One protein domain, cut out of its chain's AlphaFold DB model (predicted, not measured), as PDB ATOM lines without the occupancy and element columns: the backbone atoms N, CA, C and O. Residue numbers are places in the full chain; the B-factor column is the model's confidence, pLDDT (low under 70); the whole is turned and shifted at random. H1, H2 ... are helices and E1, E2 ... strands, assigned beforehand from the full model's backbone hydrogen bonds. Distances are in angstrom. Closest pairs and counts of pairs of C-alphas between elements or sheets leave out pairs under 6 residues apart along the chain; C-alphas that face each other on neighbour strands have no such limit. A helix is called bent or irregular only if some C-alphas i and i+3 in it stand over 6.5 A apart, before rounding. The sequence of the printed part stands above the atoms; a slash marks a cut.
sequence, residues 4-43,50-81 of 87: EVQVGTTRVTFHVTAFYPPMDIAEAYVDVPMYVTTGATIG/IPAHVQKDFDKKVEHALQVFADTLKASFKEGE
ATOM      1  N   GLU A   4      26.728 -37.018  26.788       84.38
ATOM      2  CA  GLU A   4      27.558 -36.467  25.715       84.38
ATOM      3  C   GLU A   4      28.653 -35.594  26.333       84.38
ATOM      4  O   GLU A   4      28.370 -34.623  27.032       84.38
ATOM      5  N   VAL A   5      29.913 -35.939  26.070       87.06
ATOM      6  CA  VAL A   5      31.083 -35.199  26.557       87.06
ATOM      7  C   VAL A   5      31.769 -34.533  25.378       87.06
ATOM      8  O   VAL A   5      32.091 -35.199  24.395       87.06
ATOM      9  N   GLN A   6      32.010 -33.226  25.475       90.06
ATOM     10  CA  GLN A   6      32.802 -32.503  24.485       90.06
ATOM     11  C   GLN A   6      34.273 -32.919  24.601       90.06
ATOM     12  O   GLN A   6      34.869 -32.811  25.671       90.06
ATOM     13  N   VAL A   7      34.865 -33.374  23.499       90.50
ATOM     14  CA  VAL A   7      36.246 -33.896  23.461       90.50
ATOM     15  C   VAL A   7      37.192 -33.055  22.615       90.50
ATOM     16  O   VAL A   7      38.394 -33.301  22.599       90.50
ATOM     17  N   GLY A   8      36.667 -32.057  21.908       91.75
ATOM     18  CA  GLY A   8      37.476 -31.157  21.104       91.75
ATOM     19  C   GLY A   8      36.645 -30.307  20.160       91.75
ATOM     20  O   GLY A   8      35.432 -30.155  20.328       91.75
ATOM     21  N   THR A   9      37.324 -29.768  19.159       93.88
ATOM     22  CA  THR A   9      36.752 -28.989  18.065       93.88
ATOM     23  C   THR A   9      37.300 -29.499  16.737       93.88
ATOM     24  O   THR A   9      38.420 -30.002  16.657       93.88
ATOM     25  N   THR A  10      36.492 -29.383  15.691       92.62
ATOM     26  CA  THR A  10      36.883 -29.635  14.305       92.62
ATOM     27  C   THR A  10      36.549 -28.414  13.462       92.62
ATOM     28  O   THR A  10      35.573 -27.724  13.744       92.62
ATOM     29  N   ARG A  11      37.340 -28.139  12.429       93.56
ATOM     30  CA  ARG A  11      37.096 -27.013  11.528       93.56
ATOM     31  C   ARG A  11      36.289 -27.486  10.328       93.56
ATOM     32  O   ARG A  11      36.713 -28.391   9.612       93.56
ATOM     33  N   VAL A  12      35.147 -26.850  10.098       90.12
ATOM     34  CA  VAL A  12      34.327 -27.022   8.898       90.12
ATOM     35  C   VAL A  12      34.585 -25.843   7.968       90.12
ATOM     36  O   VAL A  12      34.499 -24.687   8.385       90.12
ATOM     37  N   THR A  13      34.909 -26.142   6.713       92.69
ATOM     38  CA  THR A  13      35.089 -25.139   5.659       92.69
ATOM     39  C   THR A  13      33.871 -25.140   4.748       92.69
ATOM     40  O   THR A  13      33.501 -26.178   4.200       92.69
ATOM     41  N   PHE A  14      33.263 -23.973   4.570       88.88
ATOM     42  CA  PHE A  14      32.192 -23.732   3.615       88.88
ATOM     43  C   PHE A  14      32.755 -22.966   2.424       88.88
ATOM     44  O   PHE A  14      33.247 -21.850   2.586       88.88
ATOM     45  N   HIS A  15      32.656 -23.560   1.240       90.81
ATOM     46  CA  HIS A  15      33.033 -22.920  -0.015       90.81
ATOM     47  C   HIS A  15      31.803 -22.252  -0.625       90.81
ATOM     48  O   HIS A  15      30.778 -22.899  -0.853       90.81
ATOM     49  N   VAL A  16      31.897 -20.951  -0.879       87.19
ATOM     50  CA  VAL A  16      30.890 -20.204  -1.630       87.19
ATOM     51  C   VAL A  16      31.334 -20.186  -3.083       87.19
ATOM     52  O   VAL A  16      32.332 -19.554  -3.426       87.19
ATOM     53  N   THR A  17      30.583 -20.877  -3.934       91.00
ATOM     54  CA  THR A  17      30.880 -20.996  -5.364       91.00
ATOM     55  C   THR A  17      29.899 -20.182  -6.196       91.00
ATOM     56  O   THR A  17      28.692 -20.238  -5.948       91.00
ATOM     57  N   ALA A  18      30.383 -19.478  -7.214       86.69
ATOM     58  CA  ALA A  18      29.555 -18.735  -8.162       86.69
ATOM     59  C   ALA A  18      30.049 -18.905  -9.609       86.69
ATOM     60  O   ALA A  18      31.134 -19.431  -9.843       86.69
ATOM     61  N   PHE A  19      29.246 -18.418 -10.565       88.75
ATOM     62  CA  PHE A  19      29.489 -18.448 -12.017       88.75
ATOM     63  C   PHE A  19      29.435 -19.836 -12.677       88.75
ATOM     64  O   PHE A  19      29.337 -20.871 -12.021       88.75
ATOM     65  N   TYR A  20      29.441 -19.834 -14.013       85.00
ATOM     66  CA  TYR A  20      29.620 -21.033 -14.826       85.00
ATOM     67  C   TYR A  20      30.851 -20.861 -15.736       85.00
ATOM     68  O   TYR A  20      30.853 -19.927 -16.544       85.00
ATOM     69  N   PRO A  21      31.873 -21.738 -15.649       88.69
ATOM     70  CA  PRO A  21      31.989 -22.868 -14.717       88.69
ATOM     71  C   PRO A  21      32.091 -22.417 -13.242       88.69
ATOM     72  O   PRO A  21      32.508 -21.283 -13.001       88.69
ATOM     73  N   PRO A  22      31.704 -23.274 -12.271       91.25
ATOM     74  CA  PRO A  22      31.752 -22.930 -10.850       91.25
ATOM     75  C   PRO A  22      33.156 -22.527 -10.408       91.25
ATOM     76  O   PRO A  22      34.128 -23.229 -10.691       91.25
ATOM     77  N   MET A  23      33.241 -21.410  -9.696       93.44
ATOM     78  CA  MET A  23      34.473 -20.884  -9.127       93.44
ATOM     79  C   MET A  23      34.244 -20.505  -7.668       93.44
ATOM     80  O   MET A  23      33.241 -19.865  -7.345       93.44
ATOM     81  N   ASP A  24      35.179 -20.874  -6.800       92.56
ATOM     82  CA  ASP A  24      35.189 -20.449  -5.402       92.56
ATOM     83  C   ASP A  24      35.423 -18.938  -5.341       92.56
ATOM     84  O   ASP A  24      36.426 -18.425  -5.841       92.56
ATOM     85  N   ILE A  25      34.478 -18.216  -4.744       91.88
ATOM     86  CA  ILE A  25      34.545 -16.758  -4.588       91.88
ATOM     87  C   ILE A  25      34.786 -16.337  -3.139       91.88
ATOM     88  O   ILE A  25      35.252 -15.227  -2.896       91.88
ATOM     89  N   ALA A  26      34.470 -17.207  -2.179       89.62
ATOM     90  CA  ALA A  26      34.734 -16.988  -0.765       89.62
ATOM     91  C   ALA A  26      34.769 -18.315  -0.002       89.62
ATOM     92  O   ALA A  26      34.135 -19.294  -0.395       89.62
ATOM     93  N   GLU A  27      35.459 -18.309   1.135       92.69
ATOM     94  CA  GLU A  27      35.468 -19.413   2.092       92.69
ATOM     95  C   GLU A  27      35.066 -18.898   3.473       92.69
ATOM     96  O   GLU A  27      35.477 -17.813   3.894       92.69
ATOM     97  N   ALA A  28      34.278 -19.691   4.194       89.06
ATOM     98  CA  ALA A  28      33.980 -19.470   5.599       89.06
ATOM     99  C   ALA A  28      34.469 -20.663   6.419       89.06
ATOM    100  O   ALA A  28      34.217 -21.817   6.080       89.06
ATOM    101  N   TYR A  29      35.154 -20.377   7.519       92.38
ATOM    102  CA  TYR A  29      35.691 -21.391   8.415       92.38
ATOM    103  C   TYR A  29      34.981 -21.328   9.755       92.38
ATOM    104  O   TYR A  29      34.892 -20.258  10.357       92.38
ATOM    105  N   VAL A  30      34.499 -22.473  10.223       90.06
ATOM    106  CA  VAL A  30      33.736 -22.573  11.464       90.06
ATOM    107  C   VAL A  30      34.327 -23.675  12.327       90.06
ATOM    108  O   VAL A  30      34.390 -24.829  11.906       90.06
ATOM    109  N   ASP A  31      34.736 -23.324  13.542       92.69
ATOM    110  CA  ASP A  31      35.129 -24.306  14.547       92.69
ATOM    111  C   ASP A  31      33.875 -24.889  15.210       92.69
ATOM    112  O   ASP A  31      33.061 -24.177  15.799       92.69
ATOM    113  N   VAL A  32      33.713 -26.206  15.104       92.38
ATOM    114  CA  VAL A  32      32.542 -26.954  15.563       92.38
ATOM    115  C   VAL A  32      32.952 -27.901  16.693       92.38
ATOM    116  O   VAL A  32      33.868 -28.707  16.512       92.38
ATOM    117  N   PRO A  33      32.289 -27.851  17.859       92.38
ATOM    118  CA  PRO A  33      32.536 -28.795  18.942       92.38
ATOM    119  C   PRO A  33      32.257 -30.250  18.537       92.38
ATOM    120  O   PRO A  33      31.239 -30.553  17.912       92.38
ATOM    121  N   MET A  34      33.146 -31.156  18.943       93.31
ATOM    122  CA  MET A  34      32.970 -32.601  18.810       93.31
ATOM    123  C   MET A  34      32.646 -33.237  20.156       93.31
ATOM    124  O   MET A  34      33.223 -32.876  21.185       93.31
ATOM    125  N   TYR A  35      31.781 -34.240  20.119       90.81
ATOM    126  CA  TYR A  35      31.262 -34.950  21.274       90.81
ATOM    127  C   TYR A  35      31.479 -36.451  21.135       90.81
ATOM    128  O   TYR A  35      31.521 -36.995  20.032       90.81
ATOM    129  N   VAL A  36      31.582 -37.123  22.274       87.94
ATOM    130  CA  VAL A  36      31.487 -38.580  22.377       87.94
ATOM    131  C   VAL A  36      30.344 -38.934  23.309       87.94
ATOM    132  O   VAL A  36      30.092 -38.238  24.291       87.94
ATOM    133  N   THR A  37      29.673 -40.042  23.026       84.06
ATOM    134  CA  THR A  37      28.677 -40.603  23.938       84.06
ATOM    135  C   THR A  37      29.382 -41.531  24.933       84.06
ATOM    136  O   THR A  37      29.897 -42.584  24.546       84.06
ATOM    137  N   THR A  38      29.425 -41.163  26.215       72.50
ATOM    138  CA  THR A  38      29.980 -42.013  27.277       72.50
ATOM    139  C   THR A  38      28.999 -43.137  27.618       72.50
ATOM    140  O   THR A  38      27.784 -42.944  27.672       72.50
ATOM    141  N   GLY A  39      29.519 -44.357  27.791       63.19
ATOM    142  CA  GLY A  39      28.718 -45.564  28.051       63.19
ATOM    143  C   GLY A  39      28.783 -46.633  26.955       63.19
ATOM    144  O   GLY A  39      28.365 -47.764  27.195       63.19
ATOM    145  N   ALA A  40      29.366 -46.334  25.789       56.62
ATOM    146  CA  ALA A  40      29.783 -47.361  24.835       56.62
ATOM    147  C   ALA A  40      31.028 -48.072  25.393       56.62
ATOM    148  O   ALA A  40      32.144 -47.603  25.202       56.62
ATOM    149  N   THR A  41      30.799 -49.129  26.184       56.69
ATOM    150  CA  THR A  41      31.765 -50.116  26.705       56.69
ATOM    151  C   THR A  41      33.231 -49.817  26.381       56.69
ATOM    152  O   THR A  41      33.791 -50.355  25.425       56.69
ATOM    153  N   ILE A  42      33.881 -49.017  27.228       55.22
ATOM    154  CA  ILE A  42      35.335 -49.089  27.378       55.22
ATOM    155  C   ILE A  42      35.579 -50.385  28.158       55.22
ATOM    156  O   ILE A  42      35.712 -50.388  29.378       55.22
ATOM    157  N   GLY A  43      35.510 -51.525  27.468       52.31
ATOM    158  CA  GLY A  43      36.094 -52.755  27.993       52.31
ATOM    159  C   GLY A  43      37.581 -52.497  28.229       52.31
ATOM    160  O   GLY A  43      38.175 -51.766  27.443       52.31
ATOM    161  N   ILE A  50      37.104 -44.313  20.042       76.94
ATOM    162  CA  ILE A  50      35.721 -43.910  20.305       76.94
ATOM    163  C   ILE A  50      35.281 -43.007  19.152       76.94
ATOM    164  O   ILE A  50      35.963 -42.015  18.884       76.94
ATOM    165  N   PRO A  51      34.179 -43.322  18.448       82.06
ATOM    166  CA  PRO A  51      33.673 -42.444  17.406       82.06
ATOM    167  C   PRO A  51      33.200 -41.129  18.031       82.06
ATOM    168  O   PRO A  51      32.300 -41.116  18.874       82.06
ATOM    169  N   ALA A  52      33.818 -40.028  17.611       87.38
ATOM    170  CA  ALA A  52      33.348 -38.684  17.909       87.38
ATOM    171  C   ALA A  52      32.376 -38.218  16.821       87.38
ATOM    172  O   ALA A  52      32.489 -38.602  15.656       87.38
ATOM    173  N   HIS A  53      31.425 -37.377  17.200       89.94
ATOM    174  CA  HIS A  53      30.446 -36.785  16.301       89.94
ATOM    175  C   HIS A  53      30.239 -35.307  16.642       89.94
ATOM    176  O   HIS A  53      30.464 -34.874  17.769       89.94
ATOM    177  N   VAL A  54      29.787 -34.513  15.675       90.81
ATOM    178  CA  VAL A  54      29.228 -33.179  15.960       90.81
ATOM    179  C   VAL A  54      27.864 -33.322  16.647       90.81
ATOM    180  O   VAL A  54      27.350 -34.436  16.796       90.81
ATOM    181  N   GLN A  55      27.256 -32.221  17.091       85.56
ATOM    182  CA  GLN A  55      25.892 -32.282  17.631       85.56
ATOM    183  C   GLN A  55      24.921 -32.914  16.626       85.56
ATOM    184  O   GLN A  55      25.020 -32.695  15.420       85.56
ATOM    185  N   LYS A  56      23.955 -33.685  17.135       85.62
ATOM    186  CA  LYS A  56      22.986 -34.425  16.309       85.62
ATOM    187  C   LYS A  56      22.124 -33.533  15.413       85.62
ATOM    188  O   LYS A  56      21.587 -34.028  14.435       85.62
ATOM    189  N   ASP A  57      21.972 -32.261  15.765       89.50
ATOM    190  CA  ASP A  57      21.209 -31.250  15.029       89.50
ATOM    191  C   ASP A  57      22.105 -30.277  14.238       89.50
ATOM    192  O   ASP A  57      21.659 -29.200  13.836       89.50
ATOM    193  N   PHE A  58      23.384 -30.621  14.050       89.81
ATOM    194  CA  PHE A  58      24.342 -29.782  13.333       89.81
ATOM    195  C   PHE A  58      23.901 -29.501  11.891       89.81
ATOM    196  O   PHE A  58      23.996 -28.365  11.436       89.81
ATOM    197  N   ASP A  59      23.365 -30.505  11.202       90.06
ATOM    198  CA  ASP A  59      22.810 -30.393   9.851       90.06
ATOM    199  C   ASP A  59      21.721 -29.314   9.758       90.06
ATOM    200  O   ASP A  59      21.801 -28.422   8.914       90.06
ATOM    201  N   LYS A  60      20.765 -29.320  10.691       92.81
ATOM    202  CA  LYS A  60      19.677 -28.334  10.755       92.81
ATOM    203  C   LYS A  60      20.188 -26.928  11.046       92.81
ATOM    204  O   LYS A  60      19.665 -25.953  10.511       92.81
ATOM    205  N   LYS A  61      21.212 -26.808  11.896       90.06
ATOM    206  CA  LYS A  61      21.860 -25.520  12.190       90.06
ATOM    207  C   LYS A  61      22.566 -24.960  10.959       90.06
ATOM    208  O   LYS A  61      22.448 -23.766  10.691       90.06
ATOM    209  N   VAL A  62      23.259 -25.813  10.204       89.44
ATOM    210  CA  VAL A  62      23.907 -25.434   8.942       89.44
ATOM    211  C   VAL A  62      22.870 -25.012   7.904       89.44
ATOM    212  O   VAL A  62      23.018 -23.949   7.308       89.44
ATOM    213  N   GLU A  63      21.799 -25.786   7.729       91.81
ATOM    214  CA  GLU A  63      20.705 -25.456   6.809       91.81
ATOM    215  C   GLU A  63      20.087 -24.090   7.137       91.81
ATOM    216  O   GLU A  63      19.966 -23.230   6.265       91.81
ATOM    217  N   HIS A  64      19.773 -23.849   8.413       92.69
ATOM    218  CA  HIS A  64      19.227 -22.570   8.855       92.69
ATOM    219  C   HIS A  64      20.187 -21.401   8.584       92.69
ATOM    220  O   HIS A  64      19.764 -20.364   8.074       92.69
ATOM    221  N   ALA A  65      21.480 -21.567   8.876       88.56
ATOM    222  CA  ALA A  65      22.483 -20.532   8.633       88.56
ATOM    223  C   ALA A  65      22.637 -20.209   7.136       88.56
ATOM    224  O   ALA A  65      22.723 -19.036   6.768       88.56
ATOM    225  N   LEU A  66      22.617 -21.227   6.271       88.88
ATOM    226  CA  LEU A  66      22.665 -21.047   4.818       88.88
ATOM    227  C   LEU A  66      21.430 -20.308   4.294       88.88
ATOM    228  O   LEU A  66      21.564 -19.422   3.451       88.88
ATOM    229  N   GLN A  67      20.244 -20.624   4.821       91.56
ATOM    230  CA  GLN A  67      19.013 -19.928   4.453       91.56
ATOM    231  C   GLN A  67      19.077 -18.441   4.837       91.56
ATOM    232  O   GLN A  67      18.838 -17.579   3.992       91.56
ATOM    233  N   VAL A  68      19.484 -18.127   6.072       92.12
ATOM    234  CA  VAL A  68      19.649 -16.738   6.541       92.12
ATOM    235  C   VAL A  68      20.671 -15.979   5.692       92.12
ATOM    236  O   VAL A  68      20.444 -14.819   5.340       92.12
ATOM    237  N   PHE A  69      21.780 -16.623   5.324       87.44
ATOM    238  CA  PHE A  69      22.782 -16.035   4.437       87.44
ATOM    239  C   PHE A  69      22.196 -15.707   3.055       87.44
ATOM    240  O   PHE A  69      22.343 -14.579   2.578       87.44
ATOM    241  N   ALA A  70      21.485 -16.652   2.435       88.25
ATOM    242  CA  ALA A  70      20.855 -16.456   1.131       88.25
ATOM    243  C   ALA A  70      19.790 -15.345   1.153       88.25
ATOM    244  O   ALA A  70      19.747 -14.509   0.246       88.25
ATOM    245  N   ASP A  71      18.963 -15.301   2.199       91.81
ATOM    246  CA  ASP A  71      17.938 -14.270   2.369       91.81
ATOM    247  C   ASP A  71      18.560 -12.885   2.571       91.81
ATOM    248  O   ASP A  71      18.103 -11.912   1.964       91.81
ATOM    249  N   THR A  72      19.647 -12.804   3.345       90.44
ATOM    250  CA  THR A  72      20.403 -11.561   3.554       90.44
ATOM    251  C   THR A  72      20.995 -11.059   2.241       90.44
ATOM    252  O   THR A  72      20.773  -9.906   1.880       90.44
ATOM    253  N   LEU A  73      21.669 -11.925   1.472       86.12
ATOM    254  CA  LEU A  73      22.203 -11.563   0.154       86.12
ATOM    255  C   LEU A  73      21.103 -11.039  -0.773       86.12
ATOM    256  O   LEU A  73      21.262  -9.999  -1.412       86.12
ATOM    257  N   LYS A  74      19.962 -11.731  -0.828       87.56
ATOM    258  CA  LYS A  74      18.827 -11.327  -1.662       87.56
ATOM    259  C   LYS A  74      18.256  -9.971  -1.245       87.56
ATOM    260  O   LYS A  74      17.852  -9.203  -2.114       87.56
ATOM    261  N   ALA A  75      18.204  -9.682   0.054       89.69
ATOM    262  CA  ALA A  75      17.780  -8.384   0.564       89.69
ATOM    263  C   ALA A  75      18.773  -7.270   0.186       89.69
ATOM    264  O   ALA A  75      18.343  -6.232  -0.313       89.69
ATOM    265  N   SER A  76      20.083  -7.512   0.314       85.75
ATOM    266  CA  SER A  76      21.124  -6.524  -0.014       85.75
ATOM    267  C   SER A  76      21.088  -6.061  -1.474       85.75
ATOM    268  O   SER A  76      21.321  -4.888  -1.749       85.75
ATOM    269  N   PHE A  77      20.748  -6.942  -2.421       81.44
ATOM    270  CA  PHE A  77      20.593  -6.542  -3.826       81.44
ATOM    271  C   PHE A  77      19.272  -5.815  -4.113       81.44
ATOM    272  O   PHE A  77      19.222  -5.001  -5.030       81.44
ATOM    273  N   LYS A  78      18.218  -6.053  -3.324       73.81
ATOM    274  CA  LYS A  78      16.930  -5.352  -3.466       73.81
ATOM    275  C   LYS A  78      16.953  -3.936  -2.898       73.81
ATOM    276  O   LYS A  78      16.313  -3.057  -3.462       73.81
ATOM    277  N   GLU A  79      17.697  -3.697  -1.817       58.69
ATOM    278  CA  GLU A  79      17.886  -2.339  -1.282       58.69
ATOM    279  C   GLU A  79      18.615  -1.415  -2.275       58.69
ATOM    280  O   GLU A  79      18.383  -0.207  -2.274       58.69
ATOM    281  N   GLY A  80      19.429  -1.967  -3.182       53.56
ATOM    282  CA  GLY A  80      20.122  -1.207  -4.228       53.56
ATOM    283  C   GLY A  80      19.256  -0.786  -5.423       53.56
ATOM    284  O   GLY A  80      19.610   0.165  -6.117       53.56
ATOM    285  N   GLU A  81      18.115  -1.438  -5.674       55.69
ATOM    286  CA  GLU A  81      17.258  -1.145  -6.840       55.69
ATOM    287  C   GLU A  81      16.317   0.058  -6.624       55.69
ATOM    288  O   GLU A  81      15.708   0.548  -7.575       55.69
TER     289      GLU A  81
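What this domain is: This is residues 4 to 43 and 50 to 81 of the 87 residues of an uncharacterized protein of Bifidobacterium pseudocatenulatum (UniProt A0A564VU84). Look first for a long two-stranded hairpin, E1 and E2, bent in both strands, and then for one long helix, H1, that runs off as an arm, with residues 67 to 81 sticking out free of the rest. The hairpin and the helix make a loose, drawn-out shape with no closed core. The printed part has 72 residues with two named strands and then one named helix, in the order E1, E2, H1; the sheet, E1 - E2, is antiparallel, and the class is mixed, helices and strands. The whole is extended, with a radius of gyration of the C-alphas of 17.7 A and spans of 64 by 25 by 16 A.

Where its parts are: Find C-alpha 4 at (27.558, -36.467, 25.715); from there E1, residues 4 to 18, runs 38.3 A to C-alpha 18 at (29.555, -18.735, -8.162). E2, residues 23 to 37, leads back over 38.9 A, from Met 23 to Thr 37. H1, residues 58 to 81, begins at C-alpha 58 at (24.342, -29.782, 13.333) and runs 35.7 A to C-alpha 81 at (17.258, -1.145, -6.840).

How they stand to each other: Begin with E1 and E2, antiparallel neighbours at 166 degrees between their N-to-C directions and a hairpin with a tight link of 4 residues. Among the C-alphas that face each other are those of Thr 9 and Pro 33, 4.3 A apart, and those of Thr 13 and Tyr 29, 4.7 A apart. Look for N 12 and O 30 at 2.8 A, and N 30 and O 12 at 2.9 A, both within hydrogen-bond range. E1 bends by 79 degrees at residue 7, and E2 bends by 74 degrees at residue 26. Now turn to H1: E1 and H1 are apart, with no C-alpha of the one within 8 A of the other. H1 is not bent, and 18 of its 20 O i to N i+4 pairs are within hydrogen-bond range.

The domain as a whole: The outline is a rod, and its two C-alphas farthest apart, those of Gly 43 and Glu 81, are 65.1 A from each other. Without residues 67 to 81, which stand free, the body of 57 residues spans 53 by 19 by 16 A. Residues 44 to 49 are not printed, and C-alphas 43 and 50 are 11.7 A apart across this cut. The link from E2 to H1 is the link across the cut, with 20 residues between them in the chain. The mean pLDDT of the printed part is 85.3; look for values under 70 at residues 39 to 43 and 79 to 81.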